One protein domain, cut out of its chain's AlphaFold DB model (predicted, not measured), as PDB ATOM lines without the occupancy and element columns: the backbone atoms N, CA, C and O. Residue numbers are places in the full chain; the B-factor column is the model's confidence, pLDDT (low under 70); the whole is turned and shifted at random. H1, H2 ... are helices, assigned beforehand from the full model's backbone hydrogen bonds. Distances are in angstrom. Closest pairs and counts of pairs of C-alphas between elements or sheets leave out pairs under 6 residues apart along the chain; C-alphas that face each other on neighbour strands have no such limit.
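What this domain is: This is residues 23 to 148 of the 197 residues of the protein "Formin-2" of Fundulus heteroclitus (UniProt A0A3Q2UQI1). Picture an L: the long helical hairpin of H3 and H2 is one limb; H4 leaves its open end as the other, with short H1 beside its base and residues 131 to 148 sticking out. The printed part, 126 residues with four named helices, H1 to H4, and no named strand, is all helix. It is extended, radius of gyration of the C-alphas 24.4 A, spanning 81 by 47 by 19 A.

Where its parts are: Find C-alpha 69 at (230.304, 161.542, 239.087); H3 runs 52.0 A to residue 104. H2, residues 33 to 60, measures 41.1 A. H4, residues 118 to 148, runs 43.5 A to (197.893, 121.275, 192.085). H1 is residues 23 to 30, 11.0 A.

How they stand to each other: H3 touches H2 in a hairpin, opposite ways; closest C-alphas, Cys 58 and Lys 70, 6.8 A. H4 is close to but not clearly touching H3, about perpendicular at 75 degrees; closest C-alphas, Ser 102 and Phe 121, 7.0 A. H1 touches H4's residues 118 to 126; closest C-alphas, Ser 29 and Asn 119, 4.0 A. O i to N i+4 pairs are within hydrogen-bond range throughout H1, H2 and H3, and 26 of 27 in H4.

The domain as a whole: The farthest C-alphas, Ser 62 and Glu 146, are 82.5 A apart. The printed part has no cut; the link H3 to H4 is long. No printed residue is under 70 in pLDDT.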
ATOM      1  N   GLN A  23     197.207 135.777 219.115       95.06
ATOM      2  CA  GLN A  23     198.042 135.805 220.315       95.06
ATOM      3  C   GLN A  23     198.352 137.235 220.796       95.06
ATOM      4  O   GLN A  23     198.395 137.467 222.004       95.06
ATOM      5  N   ASP A  24     198.525 138.193 219.885       94.56
ATOM      6  CA  ASP A  24     198.810 139.592 220.232       94.56
ATOM      7  C   ASP A  24     197.542 140.278 220.755       94.56
ATOM      8  O   ASP A  24     197.571 140.978 221.765       94.56
ATOM      9  N   LEU A  25     196.398 139.986 220.124       95.88
ATOM     10  CA  LEU A  25     195.077 140.420 220.585       95.88
ATOM     11  C   LEU A  25     194.752 139.845 221.974       95.88
ATOM     12  O   LEU A  25     194.256 140.563 222.842       95.88
ATOM     13  N   PHE A  26     195.095 138.576 222.224       95.81
ATOM     14  CA  PHE A  26     194.962 137.980 223.552       95.81
ATOM     15  C   PHE A  26     195.825 138.717 224.584       95.81
ATOM     16  O   PHE A  26     195.302 139.107 225.624       95.81
ATOM     17  N   GLN A  27     197.104 138.977 224.292       96.75
ATOM     18  CA  GLN A  27     197.988 139.727 225.194       96.75
ATOM     19  C   GLN A  27     197.443 141.130 225.495       96.75
ATOM     20  O   GLN A  27     197.324 141.492 226.665       96.75
ATOM     21  N   ALA A  28     197.024 141.880 224.470       95.62
ATOM     22  CA  ALA A  28     196.404 143.194 224.638       95.62
ATOM     23  C   ALA A  28     195.140 143.140 225.519       95.62
ATOM     24  O   ALA A  28     194.925 144.029 226.340       95.62
ATOM     25  N   SER A  29     194.342 142.067 225.429       96.06
ATOM     26  CA  SER A  29     193.149 141.872 226.273       96.06
ATOM     27  C   SER A  29     193.444 141.639 227.763       96.06
ATOM     28  O   SER A  29     192.527 141.748 228.579       96.06
ATOM     29  N   GLN A  30     194.684 141.285 228.124       96.12
ATOM     30  CA  GLN A  30     195.114 141.080 229.515       96.12
ATOM     31  C   GLN A  30     195.777 142.325 230.125       96.12
ATOM     32  O   GLN A  30     195.965 142.384 231.340       96.12
ATOM     33  N   MET A  31     196.129 143.317 229.302       95.25
ATOM     34  CA  MET A  31     196.743 144.569 229.743       95.25
ATOM     35  C   MET A  31     195.713 145.530 230.349       95.25
ATOM     36  O   MET A  31     194.517 145.467 230.058       95.25
ATOM     37  N   LYS A  32     196.199 146.452 231.185       93.44
ATOM     38  CA  LYS A  32     195.408 147.501 231.836       93.44
ATOM     39  C   LYS A  32     196.190 148.802 231.839       93.44
ATOM     40  O   LYS A  32     197.377 148.810 232.158       93.44
ATOM     41  N   PHE A  33     195.527 149.901 231.511       93.38
ATOM     42  CA  PHE A  33     196.171 151.211 231.472       93.38
ATOM     43  C   PHE A  33     196.624 151.671 232.865       93.38
ATOM     44  O   PHE A  33     197.711 152.221 233.020       93.38
ATOM     45  N   GLU A  34     195.839 151.346 233.889       95.31
ATOM     46  CA  GLU A  34     196.070 151.681 235.294       95.31
ATOM     47  C   GLU A  34     197.351 151.040 235.853       95.31
ATOM     48  O   GLU A  34     197.969 151.582 236.778       95.31
ATOM     49  N   ASP A  35     197.759 149.895 235.294       95.56
ATOM     50  CA  ASP A  35     199.003 149.219 235.655       95.56
ATOM     51  C   ASP A  35     200.215 150.020 235.150       95.56
ATOM     52  O   ASP A  35     201.091 150.365 235.946       95.56
ATOM     53  N   PHE A  36     200.206 150.442 233.880       96.25
ATOM     54  CA  PHE A  36     201.250 151.305 233.314       96.25
ATOM     55  C   PHE A  36     201.305 152.681 234.000       96.25
ATOM     56  O   PHE A  36     202.384 153.156 234.346       96.25
ATOM     57  N   GLU A  37     200.159 153.308 234.284       97.44
ATOM     58  CA  GLU A  37     200.113 154.584 235.015       97.44
ATOM     59  C   GLU A  37     200.696 154.480 236.431       97.44
ATOM     60  O   GLU A  37     201.278 155.432 236.959       97.44
ATOM     61  N   ARG A  38     200.484 153.351 237.117       98.19
ATOM     62  CA  ARG A  38     201.078 153.102 238.438       98.19
ATOM     63  C   ARG A  38     202.595 152.960 238.326       98.19
ATOM     64  O   ARG A  38     203.306 153.557 239.135       98.19
ATOM     65  N   ASP A  39     203.073 152.222 237.332       97.81
ATOM     66  CA  ASP A  39     204.497 151.950 237.164       97.81
ATOM     67  C   ASP A  39     205.266 153.210 236.722       97.81
ATOM     68  O   ASP A  39     206.314 153.510 237.296       97.81
ATOM     69  N   LEU A  40     204.696 154.045 235.841       98.19
ATOM     70  CA  LEU A  40     205.253 155.364 235.494       98.19
ATOM     71  C   LEU A  40     205.268 156.326 236.693       98.19
ATOM     72  O   LEU A  40     206.284 156.974 236.952       98.19
ATOM     73  N   ARG A  41     204.197 156.378 237.502       98.31
ATOM     74  CA  ARG A  41     204.183 157.172 238.752       98.31
ATOM     75  C   ARG A  41     205.254 156.713 239.743       98.31
ATOM     76  O   ARG A  41     205.846 157.550 240.426       98.31
ATOM     77  N   LYS A  42     205.513 155.405 239.824       98.25
ATOM     78  CA  LYS A  42     206.600 154.853 240.640       98.25
ATOM     79  C   LYS A  42     207.964 155.277 240.088       98.25
ATOM     80  O   LYS A  42     208.745 155.856 240.836       98.25
ATOM     81  N   LEU A  43     208.208 155.094 238.789       97.94
ATOM     82  CA  LEU A  43     209.452 155.497 238.127       97.94
ATOM     83  C   LEU A  43     209.743 156.997 238.313       97.94
ATOM     84  O   LEU A  43     210.860 157.371 238.657       97.94
ATOM     85  N   LYS A  44     208.719 157.853 238.204       98.44
ATOM     86  CA  LYS A  44     208.803 159.297 238.483       98.44
ATOM     87  C   LYS A  44     209.224 159.602 239.921       98.44
ATOM     88  O   LYS A  44     210.030 160.503 240.154       98.44
ATOM     89  N   LYS A  45     208.697 158.861 240.901       98.44
ATOM     90  CA  LYS A  45     209.078 159.001 242.315       98.44
ATOM     91  C   LYS A  45     210.524 158.559 242.551       98.44
ATOM     92  O   LYS A  45     211.265 159.278 243.218       98.44
ATOM     93  N   ASP A  46     210.919 157.422 241.987       98.19
ATOM     94  CA  ASP A  46     212.261 156.856 242.149       98.19
ATOM     95  C   ASP A  46     213.322 157.754 241.468       98.19
ATOM     96  O   ASP A  46     214.371 158.033 242.052       98.19
ATOM     97  N   LEU A  47     213.006 158.334 240.302       98.19
ATOM     98  CA  LEU A  47     213.838 159.335 239.620       98.19
ATOM     99  C   LEU A  47     213.977 160.637 240.431       98.19
ATOM    100  O   LEU A  47     215.073 161.186 240.533       98.19
ATOM    101  N   ASN A  48     212.900 161.110 241.066       97.88
ATOM    102  CA  ASN A  48     212.951 162.269 241.967       97.88
ATOM    103  C   ASN A  48     213.782 162.007 243.233       97.88
ATOM    104  O   ASN A  48     214.482 162.906 243.702       97.88
ATOM    105  N   ALA A  49     213.768 160.781 243.765       98.19
ATOM    106  CA  ALA A  49     214.667 160.391 244.848       98.19
ATOM    107  C   ALA A  49     216.138 160.370 244.387       98.19
ATOM    108  O   ALA A  49     217.006 160.886 245.089       98.19
ATOM    109  N   CYS A  50     216.411 159.854 243.183       97.50
ATOM    110  CA  CYS A  50     217.749 159.842 242.582       97.50
ATOM    111  C   CYS A  50     218.302 161.260 242.332       97.50
ATOM    112  O   CYS A  50     219.461 161.530 242.652       97.50
ATOM    113  N   LEU A  51     217.463 162.192 241.859       96.56
ATOM    114  CA  LEU A  51     217.793 163.622 241.757       96.56
ATOM    115  C   LEU A  51     218.201 164.206 243.116       96.56
ATOM    116  O   LEU A  51     219.246 164.842 243.228       96.56
ATOM    117  N   GLY A  52     217.392 163.961 244.153       97.19
ATOM    118  CA  GLY A  52     217.655 164.461 245.502       97.19
ATOM    119  C   GLY A  52     218.917 163.879 246.143       97.19
ATOM    120  O   GLY A  52     219.582 164.573 246.903       97.19
ATOM    121  N   GLU A  53     219.276 162.629 245.843       97.06
ATOM    122  CA  GLU A  53     220.522 162.031 246.339       97.06
ATOM    123  C   GLU A  53     221.750 162.533 245.567       97.06
ATOM    124  O   GLU A  53     222.771 162.848 246.173       97.06
ATOM    125  N   THR A  54     221.629 162.706 244.248       96.75
ATOM    126  CA  THR A  54     222.681 163.302 243.406       96.75
ATOM    127  C   THR A  54     223.044 164.705 243.888       96.75
ATOM    128  O   THR A  54     224.218 165.006 244.089       96.75
ATOM    129  N   ASP A  55     222.034 165.540 244.151       95.88
ATOM    130  CA  ASP A  55     222.205 166.893 244.684       95.88
ATOM    131  C   ASP A  55     222.942 166.905 246.038       95.88
ATOM    132  O   ASP A  55     223.832 167.732 246.241       95.88
ATOM    133  N   LYS A  56     222.663 165.951 246.943       96.50
ATOM    134  CA  LYS A  56     223.423 165.804 248.200       96.50
ATOM    135  C   LYS A  56     224.880 165.431 247.951       96.50
ATOM    136  O   LYS A  56     225.759 166.062 248.532       96.50
ATOM    137  N   VAL A  57     225.145 164.435 247.101       95.81
ATOM    138  CA  VAL A  57     226.518 164.000 246.786       95.81
ATOM    139  C   VAL A  57     227.316 165.165 246.195       95.81
ATOM    140  O   VAL A  57     228.415 165.455 246.664       95.81
ATOM    141  N   CYS A  58     226.736 165.909 245.251       93.31
ATOM    142  CA  CYS A  58     227.369 167.096 244.675       93.31
ATOM    143  C   CYS A  58     227.555 168.253 245.675       93.31
ATOM    144  O   CYS A  58     228.474 169.043 245.501       93.31
ATOM    145  N   LYS A  59     226.727 168.370 246.721       93.94
ATOM    146  CA  LYS A  59     226.878 169.399 247.771       93.94
ATOM    147  C   LYS A  59     227.899 169.052 248.854       93.94
ATOM    148  O   LYS A  59     228.402 169.961 249.508       93.94
ATOM    149  N   VAL A  60     228.156 167.764 249.089       95.31
ATOM    150  CA  VAL A  60     229.096 167.292 250.125       95.31
ATOM    151  C   VAL A  60     230.520 167.135 249.576       95.31
ATOM    152  O   VAL A  60     231.482 167.309 250.322       95.31
ATOM    153  N   SER A  61     230.672 166.841 248.282       92.25
ATOM    154  CA  SER A  61     231.976 166.780 247.611       92.25
ATOM    155  C   SER A  61     232.618 168.160 247.422       92.25
ATOM    156  O   SER A  61     231.936 169.144 247.146       92.25
ATOM    157  N   SER A  62     233.952 168.223 247.492       90.75
ATOM    158  CA  SER A  62     234.712 169.386 247.014       90.75
ATOM    159  C   SER A  62     234.767 169.418 245.482       90.75
ATOM    160  O   SER A  62     234.692 168.370 244.841       90.75
ATOM    161  N   GLU A  63     234.943 170.609 244.897       89.88
ATOM    162  CA  GLU A  63     234.953 170.837 243.438       89.88
ATOM    163  C   GLU A  63     235.909 169.882 242.695       89.88
ATOM    164  O   GLU A  63     235.533 169.242 241.715       89.88
ATOM    165  N   GLU A  64     237.115 169.700 243.240       91.25
ATOM    166  CA  GLU A  64     238.168 168.804 242.734       91.25
ATOM    167  C   GLU A  64     237.736 167.326 242.637       91.25
ATOM    168  O   GLU A  64     238.298 166.573 241.845       91.25
ATOM    169  N   ASN A  65     236.732 166.913 243.420       91.69
ATOM    170  CA  ASN A  65     236.228 165.539 243.511       91.69
ATOM    171  C   ASN A  65     234.810 165.362 242.929       91.69
ATOM    172  O   ASN A  65     234.237 164.277 243.037       91.69
ATOM    173  N   LEU A  66     234.211 166.396 242.320       91.12
ATOM    174  CA  LEU A  66     232.874 166.288 241.713       91.12
ATOM    175  C   LEU A  66     232.847 165.370 240.488       91.12
ATOM    176  O   LEU A  66     231.833 164.719 240.214       91.12
ATOM    177  N   GLN A  67     233.948 165.332 239.739       92.25
ATOM    178  CA  GLN A  67     234.035 164.608 238.477       92.25
ATOM    179  C   GLN A  67     234.773 163.275 238.632       92.25
ATOM    180  O   GLN A  67     235.721 163.179 239.406       92.25
ATOM    181  N   PRO A  68     234.355 162.219 237.905       93.62
ATOM    182  CA  PRO A  68     233.368 162.211 236.817       93.62
ATOM    183  C   PRO A  68     231.923 161.910 237.267       93.62
ATOM    184  O   PRO A  68     231.094 161.564 236.424       93.62
ATOM    185  N   PHE A  69     231.625 161.927 238.574       95.50
ATOM    186  CA  PHE A  69     230.304 161.542 239.087       95.50
ATOM    187  C   PHE A  69     229.209 162.477 238.573       95.50
ATOM    188  O   PHE A  69     228.236 161.996 237.990       95.50
ATOM    189  N   LYS A  70     229.393 163.791 238.749       94.56
ATOM    190  CA  LYS A  70     228.393 164.798 238.395       94.56
ATOM    191  C   LYS A  70     228.031 164.733 236.910       94.56
ATOM    192  O   LYS A  70     226.869 164.507 236.600       94.56
ATOM    193  N   ASP A  71     229.008 164.809 236.003       96.38
ATOM    194  CA  ASP A  71     228.731 164.802 234.558       96.38
ATOM    195  C   ASP A  71     228.029 163.513 234.111       96.38
ATOM    196  O   ASP A  71     227.099 163.548 233.303       96.38
ATOM    197  N   LYS A  72     228.436 162.350 234.634       97.31
ATOM    198  CA  LYS A  72     227.777 161.076 234.304       97.31
ATOM    199  C   LYS A  72     226.346 161.022 234.829       97.31
ATOM    200  O   LYS A  72     225.469 160.512 234.132       97.31
ATOM    201  N   MET A  73     226.114 161.539 236.034       97.44
ATOM    202  CA  MET A  73     224.800 161.521 236.659       97.44
ATOM    203  C   MET A  73     223.853 162.543 236.018       97.44
ATOM    204  O   MET A  73     222.728 162.182 235.694       97.44
ATOM    205  N   ASP A  74     224.310 163.760 235.717       96.38
ATOM    206  CA  ASP A  74     223.521 164.782 235.013       96.38
ATOM    207  C   ASP A  74     223.075 164.291 233.621       96.38
ATOM    208  O   ASP A  74     221.906 164.444 233.249       96.38
ATOM    209  N   ASN A  75     223.962 163.613 232.879       97.81
ATOM    210  CA  ASN A  75     223.617 162.965 231.608       97.81
ATOM    211  C   ASN A  75     222.570 161.848 231.791       97.81
ATOM    212  O   ASN A  75     221.558 161.828 231.086       97.81
ATOM    213  N   PHE A  76     222.775 160.942 232.755       98.00
ATOM    214  CA  PHE A  76     221.829 159.860 233.060       98.00
ATOM    215  C   PHE A  76     220.442 160.396 233.451       98.00
ATOM    216  O   PHE A  76     219.430 159.963 232.902       98.00
ATOM    217  N   LEU A  77     220.392 161.375 234.355       97.88
ATOM    218  CA  LEU A  77     219.163 161.992 234.850       97.88
ATOM    219  C   LEU A  77     218.409 162.745 233.747       97.88
ATOM    220  O   LEU A  77     217.179 162.705 233.710       97.88
ATOM    221  N   THR A  78     219.125 163.411 232.838       97.88
ATOM    222  CA  THR A  78     218.527 164.108 231.687       97.88
ATOM    223  C   THR A  78     217.905 163.121 230.700       97.88
ATOM    224  O   THR A  78     216.762 163.312 230.272       97.88
ATOM    225  N   GLN A  79     218.600 162.017 230.402       98.44
ATOM    226  CA  GLN A  79     218.059 160.957 229.552       98.44
ATOM    227  C   GLN A  79     216.847 160.274 230.207       98.44
ATOM    228  O   GLN A  79     215.824 160.087 229.554       98.44
ATOM    229  N   ALA A  80     216.926 159.955 231.504       98.31
ATOM    230  CA  ALA A  80     215.850 159.295 232.242       98.31
ATOM    231  C   ALA A  80     214.571 160.149 232.338       98.31
ATOM    232  O   ALA A  80     213.473 159.606 232.241       98.31
ATOM    233  N   LYS A  81     214.695 161.479 232.478       98.06
ATOM    234  CA  LYS A  81     213.548 162.406 232.400       98.06
ATOM    235  C   LYS A  81     212.904 162.388 231.016       98.06
ATOM    236  O   LYS A  81     211.698 162.199 230.918       98.06
ATOM    237  N   THR A  82     213.716 162.534 229.968       98.38
ATOM    238  CA  THR A  82     213.246 162.548 228.571       98.38
ATOM    239  C   THR A  82     212.510 161.253 228.209       98.38
ATOM    240  O   THR A  82     211.447 161.290 227.591       98.38
ATOM    241  N   GLU A  83     213.044 160.104 228.634       98.25
ATOM    242  CA  GLU A  83     212.424 158.792 228.423       98.25
ATOM    243  C   GLU A  83     211.099 158.659 229.193       98.25
ATOM    244  O   GLU A  83     210.090 158.261 228.615       98.25
ATOM    245  N   LEU A  84     211.062 159.064 230.468       98.19
ATOM    246  CA  LEU A  84     209.841 159.048 231.280       98.19
ATOM    247  C   LEU A  84     208.735 159.928 230.674       98.19
ATOM    248  O   LEU A  84     207.600 159.478 230.554       98.19
ATOM    249  N   GLU A  85     209.058 161.155 230.260       98.12
ATOM    250  CA  GLU A  85     208.116 162.061 229.585       98.12
ATOM    251  C   GLU A  85     207.627 161.483 228.246       98.12
ATOM    252  O   GLU A  85     206.447 161.597 227.905       98.12
ATOM    253  N   THR A  86     208.508 160.801 227.505       98.38
ATOM    254  CA  THR A  86     208.154 160.104 226.259       98.38
ATOM    255  C   THR A  86     207.173 158.959 226.516       98.38
ATOM    256  O   THR A  86     206.175 158.850 225.804       98.38
ATOM    257  N   GLN A  87     207.402 158.148 227.552       97.75
ATOM    258  CA  GLN A  87     206.520 157.035 227.918       97.75
ATOM    259  C   GLN A  87     205.177 157.515 228.492       97.75
ATOM    260  O   GLN A  87     204.133 156.986 228.111       97.75
ATOM    261  N   GLU A  88     205.170 158.556 229.336       98.06
ATOM    262  CA  GLU A  88     203.939 159.207 229.819       98.06
ATOM    263  C   GLU A  88     203.087 159.721 228.646       98.06
ATOM    264  O   GLU A  88     201.875 159.493 228.613       98.06
ATOM    265  N   LYS A  89     203.717 160.344 227.640       98.00
ATOM    266  CA  LYS A  89     203.026 160.788 226.424       98.00
ATOM    267  C   LYS A  89     202.513 159.619 225.579       98.00
ATOM    268  O   LYS A  89     201.351 159.634 225.179       98.00
ATOM    269  N   GLN A  90     203.347 158.615 225.304       97.94
ATOM    270  CA  GLN A  90     202.958 157.448 224.500       97.94
ATOM    271  C   GLN A  90     201.775 156.695 225.115       97.94
ATOM    272  O   GLN A  90     200.892 156.252 224.379       97.94
ATOM    273  N   LEU A  91     201.720 156.586 226.447       97.69
ATOM    274  CA  LEU A  91     200.594 155.982 227.153       97.69
ATOM    275  C   LEU A  91     199.298 156.775 226.923       97.69
ATOM    276  O   LEU A  91     198.293 156.182 226.534       97.69
ATOM    277  N   ALA A  92     199.335 158.101 227.086       97.19
ATOM    278  CA  ALA A  92     198.178 158.976 226.877       97.19
ATOM    279  C   ALA A  92     197.696 158.991 225.411       97.19
ATOM    280  O   ALA A  92     196.495 158.887 225.144       97.19
ATOM    281  N   ASP A  93     198.622 159.054 224.448       97.50
ATOM    282  CA  ASP A  93     198.304 158.973 223.018       97.50
ATOM    283  C   ASP A  93     197.688 157.597 222.669       97.50
ATOM    284  O   ASP A  93     196.704 157.524 221.931       97.50
ATOM    285  N   THR A  94     198.193 156.505 223.259       96.94
ATOM    286  CA  THR A  94     197.657 155.142 223.062       96.94
ATOM    287  C   THR A  94     196.263 154.972 223.674       96.94
ATOM    288  O   THR A  94     195.377 154.426 223.013       96.94
ATOM    289  N   GLN A  95     196.035 155.470 224.897       96.00
ATOM    290  CA  GLN A  95     194.710 155.514 225.535       96.00
ATOM    291  C   GLN A  95     193.698 156.230 224.634       96.00
ATOM    292  O   GLN A  95     192.619 155.704 224.358       96.00
ATOM    293  N   LYS A  96     194.067 157.408 224.116       95.88
ATOM    294  CA  LYS A  96     193.218 158.203 223.226       95.88
ATOM    295  C   LYS A  96     192.862 157.450 221.939       95.88
ATOM    296  O   LYS A  96     191.682 157.355 221.609       95.88
ATOM    297  N   ILE A  97     193.853 156.884 221.244       96.06
ATOM    298  CA  ILE A  97     193.633 156.104 220.011       96.06
ATOM    299  C   ILE A  97     192.719 154.902 220.288       96.06
ATOM    300  O   ILE A  97     191.830 154.599 219.493       96.06
ATOM    301  N   PHE A  98     192.894 154.231 221.428       95.81
ATOM    302  CA  PHE A  98     192.042 153.115 221.827       95.81
ATOM    303  C   PHE A  98     190.583 153.539 222.085       95.81
ATOM    304  O   PHE A  98     189.655 152.853 221.646       95.81
ATOM    305  N   LEU A  99     190.354 154.688 222.727       92.69
ATOM    306  CA  LEU A  99     189.003 155.226 222.913       92.69
ATOM    307  C   LEU A  99     188.353 155.591 221.567       92.69
ATOM    308  O   LEU A  99     187.219 155.176 221.313       92.69
ATOM    309  N   GLU A 100     189.075 156.266 220.666       93.81
ATOM    310  CA  GLU A 100     188.615 156.574 219.298       93.81
ATOM    311  C   GLU A 100     188.275 155.300 218.497       93.81
ATOM    312  O   GLU A 100     187.257 155.241 217.797       93.81
ATOM    313  N   LEU A 101     189.078 154.242 218.654       92.75
ATOM    314  CA  LEU A 101     188.838 152.923 218.069       92.75
ATOM    315  C   LEU A 101     187.564 152.269 218.633       92.75
ATOM    316  O   LEU A 101     186.745 151.758 217.865       92.75
ATOM    317  N   SER A 102     187.355 152.321 219.953       92.69
ATOM    318  CA  SER A 102     186.164 151.751 220.600       92.69
ATOM    319  C   SER A 102     184.866 152.407 220.104       92.69
ATOM    320  O   SER A 102     183.901 151.707 219.788       92.69
ATOM    321  N   VAL A 103     184.881 153.735 219.920       92.50
ATOM    322  CA  VAL A 103     183.776 154.517 219.341       92.50
ATOM    323  C   VAL A 103     183.557 154.152 217.872       92.50
ATOM    324  O   VAL A 103     182.422 153.902 217.468       92.50
ATOM    325  N   SER A 104     184.632 154.047 217.084       92.81
ATOM    326  CA  SER A 104     184.568 153.698 215.655       92.81
ATOM    327  C   SER A 104     183.911 152.335 215.403       92.81
ATOM    328  O   SER A 104     183.159 152.179 214.444       92.81
ATOM    329  N   PHE A 105     184.138 151.363 216.293       91.31
ATOM    330  CA  PHE A 105     183.500 150.042 216.250       91.31
ATOM    331  C   PHE A 105     182.203 149.942 217.072       91.31
ATOM    332  O   PHE A 105     181.630 148.860 217.181       91.31
ATOM    333  N   SER A 106     181.703 151.058 217.622       92.31
ATOM    334  CA  SER A 106     180.480 151.120 218.443       92.31
ATOM    335  C   SER A 106     180.473 150.161 219.647       92.31
ATOM    336  O   SER A 106     179.409 149.719 220.097       92.31
ATOM    337  N   VAL A 107     181.655 149.844 220.183       90.62
ATOM    338  CA  VAL A 107     181.811 148.985 221.362       90.62
ATOM    339  C   VAL A 107     181.358 149.759 222.596       90.62
ATOM    340  O   VAL A 107     181.723 150.916 222.792       90.62
ATOM    341  N   LYS A 108     180.536 149.121 223.432       88.44
ATOM    342  CA  LYS A 108     180.006 149.715 224.665       88.44
ATOM    343  C   LYS A 108     180.715 149.121 225.885       88.44
ATOM    344  O   LYS A 108     181.020 147.928 225.858       88.44
ATOM    345  N   PRO A 109     180.951 149.911 226.950       89.19
ATOM    346  CA  PRO A 109     181.462 149.382 228.212       89.19
ATOM    347  C   PRO A 109     180.498 148.338 228.792       89.19
ATOM    348  O   PRO A 109     179.277 148.443 228.622       89.19
ATOM    349  N   LYS A 110     181.034 147.324 229.478       86.56
ATOM    350  CA  LYS A 110     180.223 146.334 230.202       86.56
ATOM    351  C   LYS A 110     179.579 146.969 231.440       86.56
ATOM    352  O   LYS A 110     179.998 148.020 231.919       86.56
ATOM    353  N   ALA A 111     178.548 146.327 231.987       82.75
ATOM    354  CA  ALA A 111     177.878 146.816 233.191       82.75
ATOM    355  C   ALA A 111     178.866 146.922 234.372       82.75
ATOM    356  O   ALA A 111     179.444 145.921 234.788       82.75
ATOM    357  N   GLY A 112     179.052 148.138 234.895       80.31
ATOM    358  CA  GLY A 112     180.036 148.451 235.939       80.31
ATOM    359  C   GLY A 112     181.370 149.011 235.421       80.31
ATOM    360  O   GLY A 112     182.120 149.578 236.212       80.31
ATOM    361  N   GLU A 113     181.652 148.932 234.118       83.69
ATOM    362  CA  GLU A 113     182.766 149.653 233.492       83.69
ATOM    363  C   GLU A 113     182.351 151.108 233.207       83.69
ATOM    364  O   GLU A 113     181.247 151.375 232.729       83.69
ATOM    365  N   LYS A 114     183.236 152.070 233.504       82.12
ATOM    366  CA  LYS A 114     182.997 153.501 233.234       82.12
ATOM    367  C   LYS A 114     183.339 153.880 231.787       82.12
ATOM    368  O   LYS A 114     182.672 154.721 231.194       82.12
ATOM    369  N   GLU A 115     184.358 153.227 231.239       86.69
ATOM    370  CA  GLU A 115     184.850 153.332 229.865       86.69
ATOM    371  C   GLU A 115     185.143 151.915 229.348       86.69
ATOM    372  O   GLU A 115     185.237 150.975 230.140       86.69
ATOM    373  N   VAL A 116     185.237 151.730 228.028       90.94
ATOM    374  CA  VAL A 116     185.531 150.413 227.439       90.94
ATOM    375  C   VAL A 116     186.912 149.960 227.910       90.94
ATOM    376  O   VAL A 116     187.882 150.684 227.727       90.94
ATOM    377  N   SER A 117     187.028 148.766 228.495       93.50
ATOM    378  CA  SER A 117     188.339 148.214 228.857       93.50
ATOM    379  C   SER A 117     189.049 147.583 227.652       93.50
ATOM    380  O   SER A 117     188.405 147.079 226.724       93.50
ATOM    381  N   LEU A 118     190.389 147.539 227.696       94.12
ATOM    382  CA  LEU A 118     191.212 146.786 226.736       94.12
ATOM    383  C   LEU A 118     190.709 145.343 226.592       94.12
ATOM    384  O   LEU A 118     190.573 144.844 225.476       94.12
ATOM    385  N   ASN A 119     190.339 144.704 227.706       95.25
ATOM    386  CA  ASN A 119     189.731 143.378 227.707       95.25
ATOM    387  C   ASN A 119     188.421 143.331 226.907       95.25
ATOM    388  O   ASN A 119     188.300 142.509 226.003       95.25
ATOM    389  N   THR A 120     187.465 144.223 227.199       94.19
ATOM    390  CA  THR A 120     186.152 144.271 226.534       94.19
ATOM    391  C   THR A 120     186.254 144.442 225.018       94.19
ATOM    392  O   THR A 120     185.439 143.868 224.299       94.19
ATOM    393  N   PHE A 121     187.253 145.171 224.514       94.62
ATOM    394  CA  PHE A 121     187.487 145.303 223.074       94.62
ATOM    395  C   PHE A 121     188.278 144.120 222.487       94.62
ATOM    396  O   PHE A 121     187.849 143.495 221.515       94.62
ATOM    397  N   PHE A 122     189.445 143.805 223.058       96.25
ATOM    398  CA  PHE A 122     190.385 142.864 222.452       96.25
ATOM    399  C   PHE A 122     190.006 141.392 222.635       96.25
ATOM    400  O   PHE A 122     190.431 140.585 221.812       96.25
ATOM    401  N   SER A 123     189.169 141.022 223.615       95.56
ATOM    402  CA  SER A 123     188.653 139.645 223.709       95.56
ATOM    403  C   SER A 123     187.784 139.289 222.495       95.56
ATOM    404  O   SER A 123     187.985 138.247 221.878       95.56
ATOM    405  N   ILE A 124     186.896 140.203 222.085       94.19
ATOM    406  CA  ILE A 124     186.020 140.040 220.913       94.19
ATOM    407  C   ILE A 124     186.861 139.911 219.633       94.19
ATOM    408  O   ILE A 124     186.618 139.041 218.798       94.19
ATOM    409  N   TRP A 125     187.889 140.752 219.486       95.06
ATOM    410  CA  TRP A 125     188.803 140.683 218.344       95.06
ATOM    411  C   TRP A 125     189.687 139.435 218.343       95.06
ATOM    412  O   TRP A 125     189.974 138.905 217.271       95.06
ATOM    413  N   HIS A 126     190.111 138.955 219.513       96.31
ATOM    414  CA  HIS A 126     190.856 137.708 219.656       96.31
ATOM    415  C   HIS A 126     190.028 136.502 219.191       96.31
ATOM    416  O   HIS A 126     190.523 135.706 218.390       96.31
ATOM    417  N   GLU A 127     188.771 136.398 219.632       95.88
ATOM    418  CA  GLU A 127     187.829 135.359 219.195       95.88
ATOM    419  C   GLU A 127     187.613 135.435 217.674       95.88
ATOM    420  O   GLU A 127     187.902 134.478 216.953       95.88
ATOM    421  N   PHE A 128     187.248 136.615 217.155       95.56
ATOM    422  CA  PHE A 128     187.044 136.833 215.719       95.56
ATOM    423  C   PHE A 128     188.280 136.496 214.865       95.56
ATOM    424  O   PHE A 128     188.160 135.829 213.836       95.56
ATOM    425  N   SER A 129     189.477 136.937 215.274       94.44
ATOM    426  CA  SER A 129     190.719 136.647 214.544       94.44
ATOM    427  C   SER A 129     191.090 135.163 214.631       94.44
ATOM    428  O   SER A 129     191.617 134.615 213.667       94.44
ATOM    429  N   SER A 130     190.787 134.475 215.737       95.50
ATOM    430  CA  SER A 130     191.030 133.029 215.863       95.50
ATOM    431  C   SER A 130     190.213 132.237 214.838       95.50
ATOM    432  O   SER A 130     190.792 131.503 214.027       95.50
ATOM    433  N   ASP A 131     188.899 132.470 214.799       96.00
ATOM    434  CA  ASP A 131     187.974 131.820 213.864       96.00
ATOM    435  C   ASP A 131     188.306 132.166 212.405       96.00
ATOM    436  O   ASP A 131     188.398 131.291 211.532       96.00
ATOM    437  N   PHE A 132     188.554 133.453 212.129       94.56
ATOM    438  CA  PHE A 132     188.931 133.910 210.794       94.56
ATOM    439  C   PHE A 132     190.254 133.279 210.338       94.56
ATOM    440  O   PHE A 132     190.374 132.890 209.172       94.56
ATOM    441  N   LYS A 133     191.233 133.097 211.237       92.12
ATOM    442  CA  LYS A 133     192.511 132.448 210.916       92.12
ATOM    443  C   LYS A 133     192.366 130.965 210.607       92.12
ATOM    444  O   LYS A 133     193.038 130.486 209.686       92.12
ATOM    445  N   GLU A 134     191.514 130.232 211.323       93.94
ATOM    446  CA  GLU A 134     191.226 128.833 210.988       93.94
ATOM    447  C   GLU A 134     190.612 128.731 209.586       93.94
ATOM    448  O   GLU A 134     191.128 128.010 208.721       93.94
ATOM    449  N   GLN A 135     189.567 129.518 209.320       91.94
ATOM    450  CA  GLN A 135     188.889 129.502 208.029       91.94
ATOM    451  C   GLN A 135     189.815 129.959 206.890       91.94
ATOM    452  O   GLN A 135     189.833 129.334 205.829       91.94
ATOM    453  N   TRP A 136     190.645 130.985 207.098       89.25
ATOM    454  CA  TRP A 136     191.641 131.448 206.124       89.25
ATOM    455  C   TRP A 136     192.673 130.357 205.788       89.25
ATOM    456  O   TRP A 136     192.935 130.104 204.608       89.25
ATOM    457  N   LYS A 137     193.197 129.628 206.790       90.19
ATOM    458  CA  LYS A 137     194.090 128.471 206.568       90.19
ATOM    459  C   LYS A 137     193.397 127.380 205.747       90.19
ATOM    460  O   LYS A 137     193.986 126.852 204.800       90.19
ATOM    461  N   LYS A 138     192.144 127.058 206.081       92.00
ATOM    462  CA  LYS A 138     191.333 126.051 205.380       92.00
ATOM    463  C   LYS A 138     191.102 126.425 203.914       92.00
ATOM    464  O   LYS A 138     191.324 125.588 203.041       92.00
ATOM    465  N   GLN A 139     190.734 127.675 203.632       88.69
ATOM    466  CA  GLN A 139     190.524 128.162 202.262       88.69
ATOM    467  C   GLN A 139     191.823 128.195 201.444       88.69
ATOM    468  O   GLN A 139     191.832 127.719 200.311       88.69
ATOM    469  N   ASN A 140     192.943 128.659 202.015       87.31
ATOM    470  CA  ASN A 140     194.241 128.617 201.328       87.31
ATOM    471  C   ASN A 140     194.670 127.184 200.979       87.31
ATOM    472  O   ASN A 140     195.152 126.948 199.872       87.31
ATOM    473  N   LYS A 141     194.456 126.219 201.886       88.62
ATOM    474  CA  LYS A 141     194.754 124.801 201.629       88.62
ATOM    475  C   LYS A 141     193.913 124.237 200.480       88.62
ATOM    476  O   LYS A 141     194.468 123.568 199.613       88.62
ATOM    477  N   LEU A 142     192.607 124.515 200.458       89.06
ATOM    478  CA  LEU A 142     191.717 124.084 199.373       89.06
ATOM    479  C   LEU A 142     192.146 124.687 198.029       89.06
ATOM    480  O   LEU A 142     192.325 123.956 197.057       89.06
ATOM    481  N   LEU A 143     192.413 125.994 197.991       88.44
ATOM    482  CA  LEU A 143     192.838 126.688 196.775       88.44
ATOM    483  C   LEU A 143     194.199 126.186 196.255       88.44
ATOM    484  O   LEU A 143     194.390 126.058 195.046       88.44
ATOM    485  N   LEU A 144     195.137 125.844 197.146       86.19
ATOM    486  CA  LEU A 144     196.395 125.195 196.766       86.19
ATOM    487  C   LEU A 144     196.149 123.799 196.163       86.19
ATOM    488  O   LEU A 144     196.693 123.483 195.105       86.19
ATOM    489  N   GLN A 145     195.284 122.985 196.780       88.19
ATOM    490  CA  GLN A 145     194.920 121.653 196.275       88.19
ATOM    491  C   GLN A 145     194.253 121.710 194.891       88.19
ATOM    492  O   GLN A 145     194.603 120.924 194.010       88.19
ATOM    493  N   GLU A 146     193.345 122.662 194.657       89.50
ATOM    494  CA  GLU A 146     192.722 122.881 193.345       89.50
ATOM    495  C   GLU A 146     193.750 123.251 192.267       89.50
ATOM    496  O   GLU A 146     193.687 122.748 191.141       89.50
ATOM    497  N   ARG A 147     194.734 124.093 192.609       85.69
ATOM    498  CA  ARG A 147     195.813 124.497 191.693       85.69
ATOM    499  C   ARG A 147     196.730 123.329 191.335       85.69
ATOM    500  O   ARG A 147     197.030 123.156 190.154       85.69
ATOM    501  N   VAL A 148     197.113 122.506 192.315       88.06
ATOM    502  CA  VAL A 148     197.893 121.275 192.085       88.06
ATOM    503  C   VAL A 148     197.121 120.315 191.179       88.06
ATOM    504  O   VAL A 148     197.641 119.909 190.140       88.06
TER     505      VAL A 148